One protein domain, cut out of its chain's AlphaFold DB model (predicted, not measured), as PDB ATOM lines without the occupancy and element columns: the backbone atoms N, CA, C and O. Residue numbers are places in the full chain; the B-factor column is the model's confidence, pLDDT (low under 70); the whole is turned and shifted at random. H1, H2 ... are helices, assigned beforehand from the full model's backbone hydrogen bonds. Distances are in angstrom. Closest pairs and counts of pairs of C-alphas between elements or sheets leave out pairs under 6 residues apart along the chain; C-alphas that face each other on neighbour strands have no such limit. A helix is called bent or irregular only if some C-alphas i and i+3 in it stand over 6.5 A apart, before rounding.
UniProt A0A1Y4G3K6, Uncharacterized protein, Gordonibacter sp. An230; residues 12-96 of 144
ATOM      1  N   ARG A  12     217.597 167.410 257.083       95.69
ATOM      2  CA  ARG A  12     216.473 167.002 257.936       95.69
ATOM      3  C   ARG A  12     215.137 167.021 257.188       95.69
ATOM      4  O   ARG A  12     214.381 166.065 257.296       95.69
ATOM      5  N   GLU A  13     214.852 168.068 256.411       96.06
ATOM      6  CA  GLU A  13     213.635 168.117 255.583       96.06
ATOM      7  C   GLU A  13     213.623 166.984 254.536       96.06
ATOM      8  O   GLU A  13     212.578 166.392 254.271       96.06
ATOM      9  N   ILE A  14     214.784 166.642 253.963       96.25
ATOM     10  CA  ILE A  14     214.915 165.520 253.019       96.25
ATOM     11  C   ILE A  14     214.677 164.176 253.721       96.25
ATOM     12  O   ILE A  14     214.010 163.307 253.159       96.25
ATOM     13  N   ASP A  15     215.173 163.990 254.943       97.31
ATOM     14  CA  ASP A  15     214.957 162.760 255.709       97.31
ATOM     15  C   ASP A  15     213.484 162.591 256.106       97.31
ATOM     16  O   ASP A  15     212.929 161.504 255.941       97.31
ATOM     17  N   VAL A  16     212.810 163.674 256.510       97.25
ATOM     18  CA  VAL A  16     211.354 163.680 256.757       97.25
ATOM     19  C   VAL A  16     210.581 163.322 255.486       97.25
ATOM     20  O   VAL A  16     209.652 162.512 255.530       97.25
ATOM     21  N   MET A  17     210.987 163.866 254.337       97.19
ATOM     22  CA  MET A  17     210.393 163.528 253.042       97.19
ATOM     23  C   MET A  17     210.586 162.051 252.686       97.19
ATOM     24  O   MET A  17     209.646 161.410 252.222       97.19
ATOM     25  N   ARG A  18     211.773 161.482 252.927       96.06
ATOM     26  CA  ARG A  18     212.049 160.052 252.703       96.06
ATOM     27  C   ARG A  18     211.225 159.158 253.620       96.06
ATOM     28  O   ARG A  18     210.670 158.168 253.153       96.06
ATOM     29  N   ALA A  19     211.120 159.523 254.895       95.38
ATOM     30  CA  ALA A  19     210.361 158.769 255.882       95.38
ATOM     31  C   ALA A  19     208.863 158.731 255.544       95.38
ATOM     32  O   ALA A  19     208.237 157.684 255.672       95.38
ATOM     33  N   ASN A  20     208.300 159.839 255.054       96.62
ATOM     34  CA  ASN A  20     206.856 159.987 254.847       96.62
ATOM     35  C   ASN A  20     206.406 159.863 253.382       96.62
ATOM     36  O   ASN A  20     205.208 159.845 253.118       96.62
ATOM     37  N   GLY A  21     207.324 159.748 252.416       96.00
ATOM     38  CA  GLY A  21     206.985 159.768 250.984       96.00
ATOM     39  C   GLY A  21     205.973 158.698 250.565       96.00
ATOM     40  O   GLY A  21     205.097 158.947 249.739       96.00
ATOM     41  N   HIS A  22     206.011 157.535 251.211       95.25
ATOM     42  CA  HIS A  22     205.070 156.441 250.980       95.25
ATOM     43  C   HIS A  22     203.617 156.746 251.395       95.25
ATOM     44  O   HIS A  22     202.714 155.996 251.029       95.25
ATOM     45  N   LEU A  23     203.378 157.832 252.133       95.62
ATOM     46  CA  LEU A  23     202.052 158.305 252.543       95.62
ATOM     47  C   LEU A  23     201.498 159.394 251.607       95.62
ATOM     48  O   LEU A  23     200.336 159.773 251.730       95.62
ATOM     49  N   GLY A  24     202.296 159.869 250.645       96.44
ATOM     50  CA  GLY A  24     201.901 160.897 249.683       96.44
ATOM     51  C   GLY A  24     202.395 162.305 250.019       96.44
ATOM     52  O   GLY A  24     202.942 162.570 251.087       96.44
ATOM     53  N   VAL A  25     202.203 163.228 249.071       97.62
ATOM     54  CA  VAL A  25     202.719 164.606 249.156       97.62
ATOM     55  C   VAL A  25     202.125 165.404 250.321       97.62
ATOM     56  O   VAL A  25     202.863 166.119 250.993       97.62
ATOM     57  N   GLU A  26     200.830 165.247 250.600       97.44
ATOM     58  CA  GLU A  26     200.153 165.939 251.708       97.44
ATOM     59  C   GLU A  26     200.688 165.466 253.067       97.44
ATOM     60  O   GLU A  26     201.011 166.269 253.935       97.44
ATOM     61  N   ALA A  27     200.903 164.158 253.227       96.88
ATOM     62  CA  ALA A  27     201.490 163.619 254.451       96.88
ATOM     63  C   ALA A  27     202.926 164.122 254.671       96.88
ATOM     64  O   ALA A  27     203.323 164.401 255.802       96.88
ATOM     65  N   VAL A  28     203.703 164.280 253.593       97.31
ATOM     66  CA  VAL A  28     205.031 164.904 253.661       97.31
ATOM     67  C   VAL A  28     204.931 166.380 254.045       97.31
ATOM     68  O   VAL A  28     205.713 166.826 254.879       97.31
ATOM     69  N   HIS A  29     203.991 167.135 253.470       97.69
ATOM     70  CA  HIS A  29     203.740 168.528 253.846       97.69
ATOM     71  C   HIS A  29     203.471 168.650 255.351       97.69
ATOM     72  O   HIS A  29     204.160 169.398 256.049       97.69
ATOM     73  N   ASP A  30     202.537 167.853 255.864       97.62
ATOM     74  CA  ASP A  30     202.152 167.882 257.273       97.62
ATOM     75  C   ASP A  30     203.306 167.463 258.189       97.62
ATOM     76  O   ASP A  30     203.517 168.061 259.247       97.62
ATOM     77  N   ALA A  31     204.103 166.474 257.774       97.25
ATOM     78  CA  ALA A  31     205.294 166.058 258.504       97.25
ATOM     79  C   ALA A  31     206.371 167.155 258.527       97.25
ATOM     80  O   ALA A  31     206.960 167.411 259.575       97.25
ATOM     81  N   LEU A  32     206.601 167.859 257.416       96.94
ATOM     82  CA  LEU A  32     207.532 168.990 257.359       96.94
ATOM     83  C   LEU A  32     207.081 170.144 258.262       96.94
ATOM     84  O   LEU A  32     207.899 170.709 258.995       96.94
ATOM     85  N   LEU A  33     205.784 170.457 258.261       96.12
ATOM     86  CA  LEU A  33     205.222 171.490 259.124       96.12
ATOM     87  C   LEU A  33     205.364 171.110 260.604       96.12
ATOM     88  O   LEU A  33     205.809 171.923 261.412       96.12
ATOM     89  N   ARG A  34     205.048 169.860 260.955       96.88
ATOM     90  CA  ARG A  34     205.092 169.351 262.332       96.88
ATOM     91  C   ARG A  34     206.512 169.169 262.871       96.88
ATOM     92  O   ARG A  34     206.771 169.495 264.024       96.88
ATOM     93  N   GLU A  35     207.422 168.613 262.075       96.19
ATOM     94  CA  GLU A  35     208.732 168.141 262.550       96.19
ATOM     95  C   GLU A  35     209.875 169.109 262.248       96.19
ATOM     96  O   GLU A  35     210.878 169.116 262.967       96.19
ATOM     97  N   CYS A  36     209.750 169.909 261.188       93.94
ATOM     98  CA  CYS A  36     210.755 170.897 260.789       93.94
ATOM     99  C   CYS A  36     210.272 172.344 260.980       93.94
ATOM    100  O   CYS A  36     211.083 173.266 260.870       93.94
ATOM    101  N   GLY A  37     208.983 172.560 261.268       93.44
ATOM    102  CA  GLY A  37     208.394 173.898 261.373       93.44
ATOM    103  C   GLY A  37     208.383 174.645 260.038       93.44
ATOM    104  O   GLY A  37     208.395 175.875 260.015       93.44
ATOM    105  N   THR A  38     208.452 173.919 258.919       91.56
ATOM    106  CA  THR A  38     208.601 174.501 257.585       91.56
ATOM    107  C   THR A  38     207.350 174.290 256.755       91.56
ATOM    108  O   THR A  38     206.999 173.156 256.443       91.56
ATOM    109  N   ASP A  39     206.739 175.391 256.333       93.06
ATOM    110  CA  ASP A  39     205.646 175.388 255.365       93.06
ATOM    111  C   ASP A  39     206.217 175.366 253.934       93.06
ATOM    112  O   ASP A  39     206.733 176.364 253.411       93.06
ATOM    113  N   ARG A  40     206.204 174.183 253.314       92.56
ATOM    114  CA  ARG A  40     206.662 173.950 251.937       92.56
ATOM    115  C   ARG A  40     205.459 173.570 251.093       92.56
ATOM    116  O   ARG A  40     204.860 172.536 251.334       92.56
ATOM    117  N   SER A  41     205.158 174.321 250.036       94.38
ATOM    118  CA  SER A  41     204.020 173.977 249.174       94.38
ATOM    119  C   SER A  41     204.196 172.601 248.516       94.38
ATOM    120  O   SER A  41     205.309 172.253 248.115       94.38
ATOM    121  N   THR A  42     203.099 171.882 248.280       95.88
ATOM    122  CA  THR A  42     203.072 170.555 247.627       95.88
ATOM    123  C   THR A  42     203.894 170.498 246.337       95.88
ATOM    124  O   THR A  42     204.770 169.652 246.194       95.88
ATOM    125  N   ARG A  43     203.758 171.495 245.454       95.69
ATOM    126  CA  ARG A  43     204.568 171.614 244.223       95.69
ATOM    127  C   ARG A  43     206.084 171.698 244.469       95.69
ATOM    128  O   ARG A  43     206.882 171.219 243.665       95.69
ATOM    129  N   SER A  44     206.500 172.335 245.567       95.25
ATOM    130  CA  SER A  44     207.914 172.418 245.957       95.25
ATOM    131  C   SER A  44     208.412 171.066 246.456       95.25
ATOM    132  O   SER A  44     209.542 170.691 246.153       95.25
ATOM    133  N   ILE A  45     207.571 170.351 247.207       96.62
ATOM    134  CA  ILE A  45     207.849 169.000 247.697       96.62
ATOM    135  C   ILE A  45     208.006 168.044 246.513       96.62
ATOM    136  O   ILE A  45     209.019 167.363 246.428       96.62
ATOM    137  N   GLU A  46     207.078 168.043 245.554       97.50
ATOM    138  CA  GLU A  46     207.147 167.198 244.351       97.50
ATOM    139  C   GLU A  46     208.417 167.449 243.530       97.50
ATOM    140  O   GLU A  46     209.106 166.511 243.122       97.50
ATOM    141  N   SER A  47     208.761 168.725 243.316       96.56
ATOM    142  CA  SER A  47     209.972 169.095 242.583       96.56
ATOM    143  C   SER A  47     211.234 168.597 243.288       96.56
ATOM    144  O   SER A  47     212.134 168.064 242.633       96.56
ATOM    145  N   GLN A  48     211.294 168.730 244.614       96.62
ATOM    146  CA  GLN A  48     212.437 168.263 245.385       96.62
ATOM    147  C   GLN A  48     212.493 166.735 245.474       96.62
ATOM    148  O   GLN A  48     213.568 166.163 245.319       96.62
ATOM    149  N   ALA A  49     211.357 166.065 245.654       96.81
ATOM    150  CA  ALA A  49     211.273 164.611 245.695       96.81
ATOM    151  C   ALA A  49     211.804 163.990 244.396       96.81
ATOM    152  O   ALA A  49     212.601 163.055 244.443       96.81
ATOM    153  N   SER A  50     211.459 164.579 243.246       96.69
ATOM    154  CA  SER A  50     212.013 164.189 241.944       96.69
ATOM    155  C   SER A  50     213.541 164.337 241.889       96.69
ATOM    156  O   SER A  50     214.242 163.397 241.513       96.69
ATOM    157  N   ARG A  51     214.078 165.476 242.353       95.75
ATOM    158  CA  ARG A  51     215.531 165.741 242.399       95.75
ATOM    159  C   ARG A  51     216.291 164.813 243.346       95.75
ATOM    160  O   ARG A  51     217.440 164.485 243.080       95.75
ATOM    161  N   CYS A  52     215.668 164.410 244.451       94.69
ATOM    162  CA  CYS A  52     216.267 163.547 245.469       94.69
ATOM    163  C   CYS A  52     215.916 162.059 245.297       94.69
ATOM    164  O   CYS A  52     216.249 161.264 246.177       94.69
ATOM    165  N   HIS A  53     215.250 161.686 244.198       95.31
ATOM    166  CA  HIS A  53     214.798 160.324 243.896       95.31
ATOM    167  C   HIS A  53     213.927 159.690 244.996       95.31
ATOM    168  O   HIS A  53     214.025 158.496 245.282       95.31
ATOM    169  N   VAL A  54     213.051 160.487 245.611       95.75
ATOM    170  CA  VAL A  54     212.084 160.030 246.615       95.75
ATOM    171  C   VAL A  54     210.725 159.821 245.952       95.75
ATOM    172  O   VAL A  54     210.151 160.742 245.374       95.75
ATOM    173  N   SER A  55     210.190 158.602 246.035       95.06
ATOM    174  CA  SER A  55     208.835 158.307 245.561       95.06
ATOM    175  C   SER A  55     207.793 158.880 246.524       95.06
ATOM    176  O   SER A  55     207.816 158.565 247.710       95.06
ATOM    177  N   LEU A  56     206.838 159.641 245.984       96.50
ATOM    178  CA  LEU A  56     205.653 160.136 246.703       96.50
ATOM    179  C   LEU A  56     204.393 159.297 246.428       96.50
ATOM    180  O   LEU A  56     203.275 159.707 246.735       96.50
ATOM    181  N   ARG A  57     204.539 158.137 245.776       95.62
ATOM    182  CA  ARG A  57     203.412 157.237 245.524       95.62
ATOM    183  C   ARG A  57     202.901 156.678 246.849       95.62
ATOM    184  O   ARG A  57     203.665 156.044 247.571       95.62
ATOM    185  N   VAL A  58     201.596 156.819 247.086       95.31
ATOM    186  CA  VAL A  58     200.923 156.213 248.240       95.31
ATOM    187  C   VAL A  58     201.048 154.690 248.175       95.31
ATOM    188  O   VAL A  58     200.694 154.059 247.172       95.31
ATOM    189  N   GLN A  59     201.573 154.106 249.245       95.06
ATOM    190  CA  GLN A  59     201.787 152.675 249.412       95.06
ATOM    191  C   GLN A  59     201.071 152.175 250.665       95.06
ATOM    192  O   GLN A  59     200.864 152.912 251.626       95.06
ATOM    193  N   GLN A  60     200.690 150.898 250.650       94.12
ATOM    194  CA  GLN A  60     200.137 150.251 251.836       94.12
ATOM    195  C   GLN A  60     201.230 150.047 252.885       94.12
ATOM    196  O   GLN A  60     202.378 149.746 252.546       94.12
ATOM    197  N   VAL A  61     200.845 150.178 254.151       95.38
ATOM    198  CA  VAL A  61     201.713 149.970 255.310       95.38
ATOM    199  C   VAL A  61     201.066 148.921 256.195       95.38
ATOM    200  O   VAL A  61     199.870 148.994 256.474       95.38
ATOM    201  N   CYS A  62     201.841 147.925 256.617       96.62
ATOM    202  CA  CYS A  62     201.357 146.955 257.588       96.62
ATOM    203  C   CYS A  62     201.139 147.644 258.942       96.62
ATOM    204  O   CYS A  62     202.099 148.221 259.458       96.62
ATOM    205  N   PRO A  63     199.945 147.552 259.549       96.00
ATOM    206  CA  PRO A  63     199.678 148.205 260.829       96.00
ATOM    207  C   PRO A  63     200.472 147.592 261.990       96.00
ATOM    208  O   PRO A  63     200.764 148.287 262.953       96.00
ATOM    209  N   GLU A  64     200.854 146.316 261.884       96.31
ATOM    210  CA  GLU A  64     201.547 145.594 262.956       96.31
ATOM    211  C   GLU A  64     203.054 145.883 262.982       96.31
ATOM    212  O   GLU A  64     203.627 146.219 264.010       96.31
ATOM    213  N   CYS A  65     203.723 145.752 261.834       96.06
ATOM    214  CA  CYS A  65     205.185 145.847 261.767       96.06
ATOM    215  C   CYS A  65     205.702 147.069 261.003       96.06
ATOM    216  O   CYS A  65     206.912 147.214 260.843       96.06
ATOM    217  N   GLY A  66     204.814 147.914 260.475       94.75
ATOM    218  CA  GLY A  66     205.185 149.129 259.750       94.75
ATOM    219  C   GLY A  66     205.846 148.896 258.389       94.75
ATOM    220  O   GLY A  66     206.293 149.855 257.766       94.75
ATOM    221  N   VAL A  67     205.934 147.651 257.899       95.56
ATOM    222  CA  VAL A  67     206.543 147.397 256.587       95.56
ATOM    223  C   VAL A  67     205.722 148.073 255.486       95.56
ATOM    224  O   VAL A  67     204.499 147.933 255.421       95.56
ATOM    225  N   VAL A  68     206.415 148.813 254.626       95.12
ATOM    226  CA  VAL A  68     205.834 149.658 253.581       95.12
ATOM    227  C   VAL A  68     205.887 148.945 252.229       95.12
ATOM    228  O   VAL A  68     206.830 148.212 251.937       95.12
ATOM    229  N   GLY A  69     204.885 149.172 251.379       93.31
ATOM    230  CA  GLY A  69     204.892 148.718 249.985       93.31
ATOM    231  C   GLY A  69     204.558 147.238 249.801       93.31
ATOM    232  O   GLY A  69     204.732 146.695 248.712       93.31
ATOM    233  N   VAL A  70     204.054 146.583 250.844       93.56
ATOM    234  CA  VAL A  70     203.595 145.193 250.792       93.56
ATOM    235  C   VAL A  70     202.123 145.117 250.414       93.56
ATOM    236  O   VAL A  70     201.335 146.008 250.724       93.56
ATOM    237  N   ARG A  71     201.726 144.013 249.778       94.75
ATOM    238  CA  ARG A  71     200.310 143.702 249.587       94.75
ATOM    239  C   ARG A  71     199.753 143.132 250.886       94.75
ATOM    240  O   ARG A  71     200.197 142.070 251.320       94.75
ATOM    241  N   LEU A  72     198.781 143.819 251.477       96.25
ATOM    242  CA  LEU A  72     198.095 143.319 252.663       96.25
ATOM    243  C   LEU A  72     197.130 142.188 252.292       96.25
ATOM    244  O   LEU A  72     196.470 142.215 251.245       96.25
ATOM    245  N   ASN A  73     197.065 141.176 253.151       95.75
ATOM    246  CA  ASN A  73     196.077 140.114 253.057       95.75
ATOM    247  C   ASN A  73     194.675 140.714 253.263       95.75
ATOM    248  O   ASN A  73     194.458 141.520 254.163       95.75
ATOM    249  N   ARG A  74     193.711 140.323 252.423       95.38
ATOM    250  CA  ARG A  74     192.350 140.882 252.453       95.38
ATOM    251  C   ARG A  74     191.571 140.524 253.722       95.38
ATOM    252  O   ARG A  74     190.694 141.285 254.107       95.38
ATOM    253  N   GLN A  75     191.838 139.363 254.310       95.31
ATOM    254  CA  GLN A  75     191.121 138.867 255.483       95.31
ATOM    255  C   GLN A  75     191.738 139.402 256.772       95.31
ATOM    256  O   GLN A  75     191.032 140.007 257.568       95.31
ATOM    257  N   SER A  76     193.047 139.222 256.960       94.38
ATOM    258  CA  SER A  76     193.723 139.657 258.188       94.38
ATOM    259  C   SER A  76     194.111 141.137 258.184       94.38
ATOM    260  O   SER A  76     194.361 141.699 259.242       94.38
ATOM    261  N   GLY A  77     194.189 141.791 257.019       96.50
ATOM    262  CA  GLY A  77     194.653 143.180 256.911       96.50
ATOM    263  C   GLY A  77     196.154 143.358 257.176       96.50
ATOM    264  O   GLY A  77     196.632 144.484 257.290       96.50
ATOM    265  N   LEU A  78     196.907 142.259 257.266       97.62
ATOM    266  CA  LEU A  78     198.322 142.238 257.635       97.62
ATOM    267  C   LEU A  78     199.224 141.929 256.438       97.62
ATOM    268  O   LEU A  78     198.784 141.421 255.405       97.62
ATOM    269  N   CYS A  79     200.515 142.239 256.572       97.81
ATOM    270  CA  CYS A  79     201.511 141.768 255.615       97.81
ATOM    271  C   CYS A  79     201.698 140.246 255.730       97.81
ATOM    272  O   CYS A  79     201.423 139.692 256.795       97.81
ATOM    273  N   PRO A  80     202.250 139.575 254.699       96.69
ATOM    274  CA  PRO A  80     202.428 138.123 254.709       96.69
ATOM    275  C   PRO A  80     203.121 137.601 255.973       96.69
ATOM    276  O   PRO A  80     202.627 136.680 256.607       96.69
ATOM    277  N   LYS A  81     204.205 138.255 256.415       97.00
ATOM    278  CA  LYS A  81     204.925 137.873 257.640       97.00
ATOM    279  C   LYS A  81     204.031 137.918 258.885       97.00
ATOM    280  O   LYS A  81     204.074 137.007 259.701       97.00
ATOM    281  N   CYS A  82     203.270 138.996 259.054       97.81
ATOM    282  CA  CYS A  82     202.413 139.177 260.225       97.81
ATOM    283  C   CYS A  82     201.184 138.261 260.178       97.81
ATOM    284  O   CYS A  82     200.755 137.795 261.225       97.81
ATOM    285  N   THR A  83     200.659 137.949 258.988       97.56
ATOM    286  CA  THR A  83     199.610 136.931 258.825       97.56
ATOM    287  C   THR A  83     200.101 135.543 259.237       97.56
ATOM    288  O   THR A  83     199.435 134.883 260.022       97.56
ATOM    289  N   GLU A  84     201.283 135.119 258.783       97.56
ATOM    290  CA  GLU A  84     201.842 133.817 259.179       97.56
ATOM    291  C   GLU A  84     202.141 133.749 260.680       97.56
ATOM    292  O   GLU A  84     201.886 132.735 261.321       97.56
ATOM    293  N   LEU A  85     202.641 134.838 261.269       97.94
ATOM    294  CA  LEU A  85     202.880 134.896 262.710       97.94
ATOM    295  C   LEU A  85     201.576 134.791 263.512       97.94
ATOM    296  O   LEU A  85     201.544 134.116 264.537       97.94
ATOM    297  N   MET A  86     200.507 135.439 263.043       97.50
ATOM    298  CA  MET A  86     199.176 135.318 263.636       97.50
ATOM    299  C   MET A  86     198.706 133.858 263.615       97.50
ATOM    300  O   MET A  86     198.351 133.335 264.666       97.50
ATOM    301  N   HIS A  87     198.795 133.183 262.466       97.31
ATOM    302  CA  HIS A  87     198.420 131.771 262.349       97.31
ATOM    303  C   HIS A  87     199.283 130.846 263.211       97.31
ATOM    304  O   HIS A  87     198.764 129.945 263.859       97.31
ATOM    305  N   LEU A  88     200.592 131.090 263.289       98.12
ATOM    306  CA  LEU A  88     201.466 130.336 264.186       98.12
ATOM    307  C   LEU A  88     201.020 130.472 265.647       98.12
ATOM    308  O   LEU A  88     200.978 129.481 266.370       98.12
ATOM    309  N   ASN A  89     200.682 131.684 266.081       97.75
ATOM    310  CA  ASN A  89     200.217 131.916 267.445       97.75
ATOM    311  C   ASN A  89     198.863 131.240 267.716       97.75
ATOM    312  O   ASN A  89     198.661 130.729 268.816       97.75
ATOM    313  N   GLU A  90     197.963 131.197 266.729       97.75
ATOM    314  CA  GLU A  90     196.706 130.438 266.808       97.75
ATOM    315  C   GLU A  90     196.975 128.938 267.022       97.75
ATOM    316  O   GLU A  90     196.408 128.333 267.933       97.75
ATOM    317  N   GLU A  91     197.893 128.352 266.247       98.31
ATOM    318  CA  GLU A  91     198.280 126.941 266.379       98.31
ATOM    319  C   GLU A  91     198.960 126.637 267.720       98.31
ATOM    320  O   GLU A  91     198.697 125.599 268.329       98.31
ATOM    321  N   LEU A  92     199.807 127.542 268.219       98.19
ATOM    322  CA  LEU A  92     200.438 127.399 269.534       98.19
ATOM    323  C   LEU A  92     199.397 127.405 270.656       98.19
ATOM    324  O   LEU A  92     199.405 126.504 271.494       98.19
ATOM    325  N   ALA A  93     198.466 128.362 270.637       98.00
ATOM    326  CA  ALA A  93     197.391 128.432 271.623       98.00
ATOM    327  C   ALA A  93     196.500 127.178 271.580       98.00
ATOM    328  O   ALA A  93     196.116 126.639 272.617       98.00
ATOM    329  N   PHE A  94     196.200 126.669 270.383       97.94
ATOM    330  CA  PHE A  94     195.451 125.425 270.242       97.94
ATOM    331  C   PHE A  94     196.239 124.207 270.755       97.94
ATOM    332  O   PHE A  94     195.671 123.328 271.408       97.94
ATOM    333  N   ASN A  95     197.554 124.162 270.525       97.94
ATOM    334  CA  ASN A  95     198.407 123.095 271.037       97.94
ATOM    335  C   ASN A  95     198.416 123.044 272.569       97.94
ATOM    336  O   ASN A  95     198.336 121.955 273.132       97.94
ATOM    337  N   GLU A  96     198.466 124.197 273.238       97.38
ATOM    338  CA  GLU A  96     198.394 124.279 274.702       97.38
ATOM    339  C   GLU A  96     197.096 123.664 275.243       97.38
ATOM    340  O   GLU A  96     197.134 122.860 276.177       97.38
TER     341      GLU A  96
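This is residues 12 to 96 of the 144 residues of an uncharacterized protein of Gordonibacter sp. An230 (UniProt A0A1Y4G3K6). Three short helices gather in a cluster at one end, where H1 and H2 fold back on each other as a helical hairpin and H3 is set crosswise at the end where H2 begins. From this cluster a long stretch without a named helix, residues 52 to 79, leads away through a fold back near residue 63 and a loop near residues 74 to 77 to H4 at the far end, where residues 87 to 96 stick out free. The printed part has 85 residues with four named helices, in the order H1, H2, H3, H4, and no named strand; the class is all helix. The whole is only just loose, close to extended, with a radius of gyration of the C-alphas of 17.4 A, and its C-alphas span 56 by 21 by 18 A.

H1, residues 12 to 23, and H2, residues 25 to 36, touch and form a helical hairpin; their closest C-alphas, those of Asn 20 and Val 28, are 5.4 A apart. They run opposite ways at a shallow tilt of 34.8 degrees, only just short of steep. H1 is irregular, with C-alphas 19 and 22 lying 7.6 A apart, and its line is a rough one. H2 touches H3, residues 42 to 51, with residues 25 to 29 alone. The closest C-alphas of H2 and H3 are those of Val 25 and Thr 42, 6.2 A apart, and the two helices are about perpendicular at 88 degrees. H1 and H3 are close but not clearly touching, with the C-alphas of Met 17 and Ala 49 closest at 7.5 A, and they are about perpendicular at 78 degrees. H4, residues 80 to 96, is apart from H1, H2 and H3. In H2, H3 and H4 every O i to N i+4 pair is within hydrogen-bond range; in H1 it is 6 of 8.

H1 begins at C-alpha 12, at (216.473, 167.002, 257.936), and is 17.7 A long from first to last C-alpha. H2 measures 15.5 A and H3 14.3 A in the same way. H3 ends at C-alpha 51, at (215.531, 165.741, 242.399). H4, the longest helix with 17 residues, runs 24.7 A and ends at C-alpha 96, at (198.394, 124.279, 274.702).

The two C-alphas farthest apart are those of Ser 44 and Glu 96, at 56.9 A. Without residues 87 to 96, which stand free, the body has 75 residues and spans 41 by 22 by 17 A. The links from H1 to H2 and from H2 to H3 are tight, and the link of 28 residues from H3 to H4 is long. The printed part has no cut. The mean pLDDT of the printed part is 96.2, and no printed residue is under 70.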